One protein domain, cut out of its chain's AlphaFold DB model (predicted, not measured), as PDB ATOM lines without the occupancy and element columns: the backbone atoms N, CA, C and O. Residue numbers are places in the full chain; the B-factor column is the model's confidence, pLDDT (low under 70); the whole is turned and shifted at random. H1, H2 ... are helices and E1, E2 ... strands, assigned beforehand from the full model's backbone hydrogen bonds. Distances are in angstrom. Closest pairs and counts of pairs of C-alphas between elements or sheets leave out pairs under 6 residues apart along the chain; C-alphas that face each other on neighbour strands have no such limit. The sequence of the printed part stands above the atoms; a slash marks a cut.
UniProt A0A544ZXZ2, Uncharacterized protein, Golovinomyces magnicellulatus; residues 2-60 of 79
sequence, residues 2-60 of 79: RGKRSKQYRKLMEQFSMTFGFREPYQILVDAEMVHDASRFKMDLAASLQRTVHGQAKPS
ATOM      1  N   ARG A   2     215.270 249.127 263.443       52.12
ATOM      2  CA  ARG A   2     213.967 248.417 263.377       52.12
ATOM      3  C   ARG A   2     214.055 246.876 263.419       52.12
ATOM      4  O   ARG A   2     213.223 246.233 264.048       52.12
ATOM      5  N   GLY A   3     215.089 246.277 262.821       56.34
ATOM      6  CA  GLY A   3     215.249 244.812 262.767       56.34
ATOM      7  C   GLY A   3     215.696 244.146 264.077       56.34
ATOM      8  O   GLY A   3     215.342 242.997 264.322       56.34
ATOM      9  N   LYS A   4     216.432 244.861 264.945       67.88
ATOM     10  CA  LYS A   4     216.917 244.311 266.228       67.88
ATOM     11  C   LYS A   4     215.758 244.024 267.198       67.88
ATOM     12  O   LYS A   4     215.716 242.951 267.783       67.88
ATOM     13  N   ARG A   5     214.783 244.941 267.294       67.88
ATOM     14  CA  ARG A   5     213.609 244.802 268.181       67.88
ATOM     15  C   ARG A   5     212.630 243.723 267.713       67.88
ATOM     16  O   ARG A   5     212.143 242.953 268.526       67.88
ATOM     17  N   SER A   6     212.415 243.616 266.402       72.31
ATOM     18  CA  SER A   6     211.563 242.580 265.797       72.31
ATOM     19  C   SER A   6     212.023 241.157 266.163       72.31
ATOM     20  O   SER A   6     211.243 240.343 266.650       72.31
ATOM     21  N   LYS A   7     213.332 240.872 266.059       79.44
ATOM     22  CA  LYS A   7     213.881 239.566 266.473       79.44
ATOM     23  C   LYS A   7     213.687 239.284 267.967       79.44
ATOM     24  O   LYS A   7     213.407 238.147 268.338       79.44
ATOM     25  N   GLN A   8     213.832 240.304 268.811       82.06
ATOM     26  CA  GLN A   8     213.660 240.168 270.256       82.06
ATOM     27  C   GLN A   8     212.204 239.870 270.630       82.06
ATOM     28  O   GLN A   8     211.964 238.962 271.421       82.06
ATOM     29  N   TYR A   9     211.236 240.571 270.029       82.25
ATOM     30  CA  TYR A   9     209.817 240.332 270.298       82.25
ATOM     31  C   TYR A   9     209.349 238.967 269.820       82.25
ATOM     32  O   TYR A   9     208.628 238.296 270.548       82.25
ATOM     33  N   ARG A  10     209.822 238.506 268.658       81.44
ATOM     34  CA  ARG A  10     209.542 237.143 268.201       81.44
ATOM     35  C   ARG A  10     210.008 236.093 269.215       81.44
ATOM     36  O   ARG A  10     209.219 235.242 269.609       81.44
ATOM     37  N   LYS A  11     211.252 236.201 269.696       85.94
ATOM     38  CA  LYS A  11     211.790 235.286 270.716       85.94
ATOM     39  C   LYS A  11     210.994 235.356 272.024       85.94
ATOM     40  O   LYS A  11     210.759 234.332 272.657       85.94
ATOM     41  N   LEU A  12     210.559 236.554 272.414       85.06
ATOM     42  CA  LEU A  12     209.736 236.753 273.605       85.06
ATOM     43  C   LEU A  12     208.350 236.102 273.459       85.06
ATOM     44  O   LEU A  12     207.881 235.455 274.390       85.06
ATOM     45  N   MET A  13     207.710 236.219 272.291       84.44
ATOM     46  CA  MET A  13     206.422 235.566 272.021       84.44
ATOM     47  C   MET A  13     206.549 234.040 271.999       84.44
ATOM     48  O   MET A  13     205.696 233.354 272.554       84.44
ATOM     49  N   GLU A  14     207.639 233.502 271.443       84.62
ATOM     50  CA  GLU A  14     207.946 232.065 271.503       84.62
ATOM     51  C   GLU A  14     208.085 231.593 272.963       84.62
ATOM     52  O   GLU A  14     207.481 230.594 273.355       84.62
ATOM     53  N   GLN A  15     208.800 232.348 273.806       85.50
ATOM     54  CA  GLN A  15     208.911 232.059 275.243       85.50
ATOM     55  C   GLN A  15     207.563 232.109 275.961       85.50
ATOM     56  O   GLN A  15     207.264 231.229 276.771       85.50
ATOM     57  N   PHE A  16     206.732 233.103 275.659       83.12
ATOM     58  CA  PHE A  16     205.399 233.209 276.236       83.12
ATOM     59  C   PHE A  16     204.471 232.079 275.784       83.12
ATOM     60  O   PHE A  16     203.703 231.571 276.600       83.12
ATOM     61  N   SER A  17     204.579 231.625 274.537       82.88
ATOM     62  CA  SER A  17     203.839 230.456 274.057       82.88
ATOM     63  C   SER A  17     204.247 229.181 274.803       82.88
ATOM     64  O   SER A  17     203.382 228.457 275.287       82.88
ATOM     65  N   MET A  18     205.550 228.944 274.989       84.06
ATOM     66  CA  MET A  18     206.052 227.767 275.714       84.06
ATOM     67  C   MET A  18     205.734 227.796 277.216       84.06
ATOM     68  O   MET A  18     205.451 226.756 277.798       84.06
ATOM     69  N   THR A  19     205.787 228.975 277.844       85.62
ATOM     70  CA  THR A  19     205.662 229.115 279.308       85.62
ATOM     71  C   THR A  19     204.209 229.252 279.758       85.62
ATOM     72  O   THR A  19     203.820 228.690 280.775       85.62
ATOM     73  N   PHE A  20     203.401 230.004 279.005       82.81
ATOM     74  CA  PHE A  20     202.027 230.361 279.380       82.81
ATOM     75  C   PHE A  20     200.970 229.789 278.428       82.81
ATOM     76  O   PHE A  20     199.778 229.962 278.663       82.81
ATOM     77  N   GLY A  21     201.375 229.116 277.346       80.81
ATOM     78  CA  GLY A  21     200.446 228.487 276.408       80.81
ATOM     79  C   GLY A  21     199.719 229.463 275.481       80.81
ATOM     80  O   GLY A  21     198.692 229.092 274.914       80.81
ATOM     81  N   PHE A  22     200.215 230.696 275.305       80.75
ATOM     82  CA  PHE A  22     199.603 231.647 274.373       80.75
ATOM     83  C   PHE A  22     199.633 231.113 272.937       80.75
ATOM     84  O   PHE A  22     200.657 230.613 272.456       80.75
ATOM     85  N   ARG A  23     198.496 231.242 272.247       80.31
ATOM     86  CA  ARG A  23     198.301 230.814 270.859       80.31
ATOM     87  C   ARG A  23     197.589 231.896 270.069       80.31
ATOM     88  O   ARG A  23     196.836 232.694 270.624       80.31
ATOM     89  N   GLU A  24     197.820 231.886 268.765       76.50
ATOM     90  CA  GLU A  24     197.100 232.754 267.846       76.50
ATOM     91  C   GLU A  24     195.641 232.305 267.655       76.50
ATOM     92  O   GLU A  24     195.372 231.100 267.641       76.50
ATOM     93  N   PRO A  25     194.703 233.253 267.458       78.88
ATOM     94  CA  PRO A  25     194.914 234.706 267.442       78.88
ATOM     95  C   PRO A  25     195.096 235.297 268.852       78.88
ATOM     96  O   PRO A  25     194.320 235.010 269.761       78.88
ATOM     97  N   TYR A  26     196.094 236.171 269.020       80.25
ATOM     98  CA  TYR A  26     196.387 236.808 270.301       80.25
ATOM     99  C   TYR A  26     195.285 237.793 270.688       80.25
ATOM    100  O   TYR A  26     194.933 238.697 269.922       80.25
ATOM    101  N   GLN A  27     194.779 237.642 271.906       76.56
ATOM    102  CA  GLN A  27     193.829 238.562 272.508       76.56
ATOM    103  C   GLN A  27     194.588 239.679 273.232       76.56
ATOM    104  O   GLN A  27     195.290 239.430 274.211       76.56
ATOM    105  N   ILE A  28     194.468 240.909 272.727       77.69
ATOM    106  CA  ILE A  28     195.215 242.068 273.230       77.69
ATOM    107  C   ILE A  28     194.235 243.053 273.860       77.69
ATOM    108  O   ILE A  28     193.286 243.500 273.213       77.69
ATOM    109  N   LEU A  29     194.465 243.381 275.128       76.75
ATOM    110  CA  LEU A  29     193.732 244.443 275.813       76.75
ATOM    111  C   LEU A  29     194.285 245.801 275.369       76.75
ATOM    112  O   LEU A  29     195.410 245.921 274.908       76.75
ATOM    113  N   VAL A  30     193.499 246.854 275.446       77.56
ATOM    114  CA  VAL A  30     193.974 248.184 275.074       77.56
ATOM    115  C   VAL A  30     193.337 249.148 276.047       77.56
ATOM    116  O   VAL A  30     192.135 249.057 276.293       77.56
ATOM    117  N   ASP A  31     194.147 250.026 276.622       82.56
ATOM    118  CA  ASP A  31     193.645 251.057 277.518       82.56
ATOM    119  C   ASP A  31     192.939 252.173 276.734       82.56
ATOM    120  O   ASP A  31     193.278 252.444 275.578       82.56
ATOM    121  N   ALA A  32     191.971 252.837 277.363       78.88
ATOM    122  CA  ALA A  32     191.206 253.925 276.770       78.88
ATOM    123  C   ALA A  32     192.110 255.086 276.327       78.88
ATOM    124  O   ALA A  32     191.909 255.624 275.239       78.88
ATOM    125  N   GLU A  33     193.144 255.416 277.109       83.81
ATOM    126  CA  GLU A  33     194.133 256.438 276.740       83.81
ATOM    127  C   GLU A  33     194.915 256.043 275.483       83.81
ATOM    128  O   GLU A  33     195.060 256.847 274.566       83.81
ATOM    129  N   MET A  34     195.314 254.772 275.360       79.00
ATOM    130  CA  MET A  34     196.020 254.282 274.171       79.00
ATOM    131  C   MET A  34     195.140 254.341 272.914       79.00
ATOM    132  O   MET A  34     195.636 254.668 271.834       79.00
ATOM    133  N   VAL A  35     193.835 254.057 273.034       78.62
ATOM    134  CA  VAL A  35     192.878 254.259 271.927       78.62
ATOM    135  C   VAL A  35     192.749 255.741 271.589       78.62
ATOM    136  O   VAL A  35     192.744 256.100 270.410       78.62
ATOM    137  N   HIS A  36     192.642 256.598 272.606       81.19
ATOM    138  CA  HIS A  36     192.481 258.035 272.429       81.19
ATOM    139  C   HIS A  36     193.692 258.653 271.723       81.19
ATOM    140  O   HIS A  36     193.526 259.346 270.720       81.19
ATOM    141  N   ASP A  37     194.904 258.328 272.168       83.62
ATOM    142  CA  ASP A  37     196.143 258.789 271.547       83.62
ATOM    143  C   ASP A  37     196.301 258.237 270.132       83.62
ATOM    144  O   ASP A  37     196.603 258.990 269.204       83.62
ATOM    145  N   ALA A  38     196.025 256.948 269.915       80.31
ATOM    146  CA  ALA A  38     196.065 256.379 268.572       80.31
ATOM    147  C   ALA A  38     195.087 257.092 267.623       80.31
ATOM    148  O   ALA A  38     195.440 257.382 266.480       80.31
ATOM    149  N   SER A  39     193.888 257.437 268.102       79.19
ATOM    150  CA  SER A  39     192.910 258.216 267.338       79.19
ATOM    151  C   SER A  39     193.409 259.639 267.064       79.19
ATOM    152  O   SER A  39     193.394 260.088 265.915       79.19
ATOM    153  N   ARG A  40     193.939 260.320 268.088       86.75
ATOM    154  CA  ARG A  40     194.477 261.685 268.006       86.75
ATOM    155  C   ARG A  40     195.624 261.800 267.004       86.75
ATOM    156  O   ARG A  40     195.656 262.739 266.211       86.75
ATOM    157  N   PHE A  41     196.547 260.841 267.016       86.69
ATOM    158  CA  PHE A  41     197.712 260.812 266.130       86.69
ATOM    159  C   PHE A  41     197.460 260.068 264.809       86.69
ATOM    160  O   PHE A  41     198.392 259.893 264.026       86.69
ATOM    161  N   LYS A  42     196.213 259.644 264.535       84.12
ATOM    162  CA  LYS A  42     195.822 258.867 263.340       84.12
ATOM    163  C   LYS A  42     196.687 257.615 263.136       84.12
ATOM    164  O   LYS A  42     197.032 257.248 262.012       84.12
ATOM    165  N   MET A  43     197.069 256.973 264.233       80.44
ATOM    166  CA  MET A  43     197.876 255.764 264.222       80.44
ATOM    167  C   MET A  43     196.995 254.536 264.017       80.44
ATOM    168  O   MET A  43     195.990 254.348 264.701       80.44
ATOM    169  N   ASP A  44     197.424 253.643 263.127       79.75
ATOM    170  CA  ASP A  44     196.826 252.316 263.014       79.75
ATOM    171  C   ASP A  44     197.336 251.422 264.152       79.75
ATOM    172  O   ASP A  44     198.393 250.778 264.070       79.75
ATOM    173  N   LEU A  45     196.587 251.433 265.255       77.62
ATOM    174  CA  LEU A  45     196.903 250.664 266.450       77.62
ATOM    175  C   LEU A  45     196.838 249.155 266.184       77.62
ATOM    176  O   LEU A  45     197.708 248.419 266.645       77.62
ATOM    177  N   ALA A  46     195.867 248.690 265.393       77.12
ATOM    178  CA  ALA A  46     195.695 247.272 265.097       77.12
ATOM    179  C   ALA A  46     196.886 246.720 264.300       77.12
ATOM    180  O   ALA A  46     197.504 245.735 264.715       77.12
ATOM    181  N   ALA A  47     197.284 247.397 263.218       78.44
ATOM    182  CA  ALA A  47     198.452 246.990 262.437       78.44
ATOM    183  C   ALA A  47     199.756 247.097 263.244       78.44
ATOM    184  O   ALA A  47     200.679 246.297 263.066       78.44
ATOM    185  N   SER A  48     199.857 248.071 264.151       81.00
ATOM    186  CA  SER A  48     201.029 248.236 265.021       81.00
ATOM    187  C   SER A  48     201.151 247.111 266.051       81.00
ATOM    188  O   SER A  48     202.253 246.603 266.283       81.00
ATOM    189  N   LEU A  49     200.028 246.666 266.612       81.25
ATOM    190  CA  LEU A  49     199.981 245.539 267.540       81.25
ATOM    191  C   LEU A  49     200.316 244.220 266.839       81.25
ATOM    192  O   LEU A  49     201.182 243.497 267.327       81.25
ATOM    193  N   GLN A  50     199.748 243.955 265.656       80.62
ATOM    194  CA  GLN A  50     200.082 242.768 264.847       80.62
ATOM    195  C   GLN A  50     201.583 242.683 264.530       80.62
ATOM    196  O   GLN A  50     202.199 241.623 264.642       80.62
ATOM    197  N   ARG A  51     202.207 243.821 264.200       80.94
ATOM    198  CA  ARG A  51     203.660 243.901 263.968       80.94
ATOM    199  C   ARG A  51     204.482 243.652 265.231       80.94
ATOM    200  O   ARG A  51     205.604 243.175 265.112       80.94
ATOM    201  N   THR A  52     203.956 244.005 266.402       82.38
ATOM    202  CA  THR A  52     204.650 243.840 267.688       82.38
ATOM    203  C   THR A  52     204.617 242.389 268.157       82.38
ATOM    204  O   THR A  52     205.645 241.863 268.571       82.38
ATOM    205  N   VAL A  53     203.461 241.726 268.052       79.44
ATOM    206  CA  VAL A  53     203.295 240.327 268.486       79.44
ATOM    207  C   VAL A  53     203.695 239.308 267.420       79.44
ATOM    208  O   VAL A  53     203.692 238.114 267.691       79.44
ATOM    209  N   HIS A  54     204.061 239.759 266.214       79.69
ATOM    210  CA  HIS A  54     204.451 238.889 265.100       79.69
ATOM    211  C   HIS A  54     203.403 237.818 264.750       79.69
ATOM    212  O   HIS A  54     203.765 236.714 264.354       79.69
ATOM    213  N   GLY A  55     202.117 238.158 264.865       75.69
ATOM    214  CA  GLY A  55     201.011 237.222 264.683       75.69
ATOM    215  C   GLY A  55     199.657 237.913 264.565       75.69
ATOM    216  O   GLY A  55     199.560 239.143 264.657       75.69
ATOM    217  N   GLN A  56     198.598 237.129 264.358       69.25
ATOM    218  CA  GLN A  56     197.242 237.669 264.262       69.25
ATOM    219  C   GLN A  56     196.777 238.204 265.622       69.25
ATOM    220  O   GLN A  56     196.671 237.456 266.592       69.25
ATOM    221  N   ALA A  57     196.479 239.501 265.688       66.19
ATOM    222  CA  ALA A  57     195.924 240.151 266.871       66.19
ATOM    223  C   ALA A  57     194.417 240.357 266.696       66.19
ATOM    224  O   ALA A  57     193.989 241.004 265.737       66.19
ATOM    225  N   LYS A  58     193.617 239.837 267.632       65.25
ATOM    226  CA  LYS A  58     192.168 240.048 267.672       65.25
ATOM    227  C   LYS A  58     191.829 241.024 268.806       65.25
ATOM    228  O   LYS A  58     192.074 240.699 269.970       65.25
ATOM    229  N   PRO A  59     191.256 242.205 268.508       54.97
ATOM    230  CA  PRO A  59     190.746 243.094 269.544       54.97
ATOM    231  C   PRO A  59     189.570 242.407 270.246       54.97
ATOM    232  O   PRO A  59     188.574 242.075 269.602       54.97
ATOM    233  N   SER A  60     189.664 242.168 271.554       52.19
ATOM    234  CA  SER A  60     188.545 241.612 272.320       52.19
ATOM    235  C   SER A  60     187.817 242.674 273.120       52.19
ATOM    236  O   SER A  60     188.440 243.431 273.858       52.19
TER     237      SER A  60
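AT A GLANCE: This is residues 2 to 60 of the 79 residues of an uncharacterized protein of Golovinomyces magnicellulatus (UniProt A0A544ZXZ2). Short helix H3 lies in the middle, long H1 crosswise at one end, small H2 at the other, and a tiny parallel sheet, E1 and E2, packs on H3. The 59 printed residues, mostly helix, include H1, E1, H2, H3, E2 in order. The whole is only just loose, close to compact: radius of gyration of the C-alphas 12.6 A, spans 36 by 27 by 16 A.

HOW THE PARTS SIT: E1, residues 26 to 28, and E2, residues 57 to 59, are parallel at 43 degrees; N 58 and O 26, 2.9 A apart, are within hydrogen-bond range. With H2, residues 32 to 40, and H3, residues 45 to 53, between them, they form a strand-helix-strand unit, parallel neighbours joined through helices, its crossover right-handed. H3 and E2 come closest at C-alphas Gln 50 and Ala 57, 5.3 A. H1, residues 2 to 20, touches H3 with residues 6 to 13 alone, closest C-alphas Met 13 and Val 53, 6.7 A, only just about perpendicular at 73 degrees. H2 and H3 are close but not clearly touching, closest C-alphas Ala 38 and Leu 45, 6.2 A. Every O i to N i+4 pair is within hydrogen-bond range in H2 and H3, 14 of 15 in H1.

IN THESE COORDINATES: H1 runs 26.9 A from C-alpha 2 (213.967, 248.417, 263.377). E2 ends at C-alpha 59 (190.746, 243.094, 269.544).

THE WHOLE: The printed part has no cut, and its four links are tight. Residues 2 to 5 and 56 to 60 have pLDDT under 70.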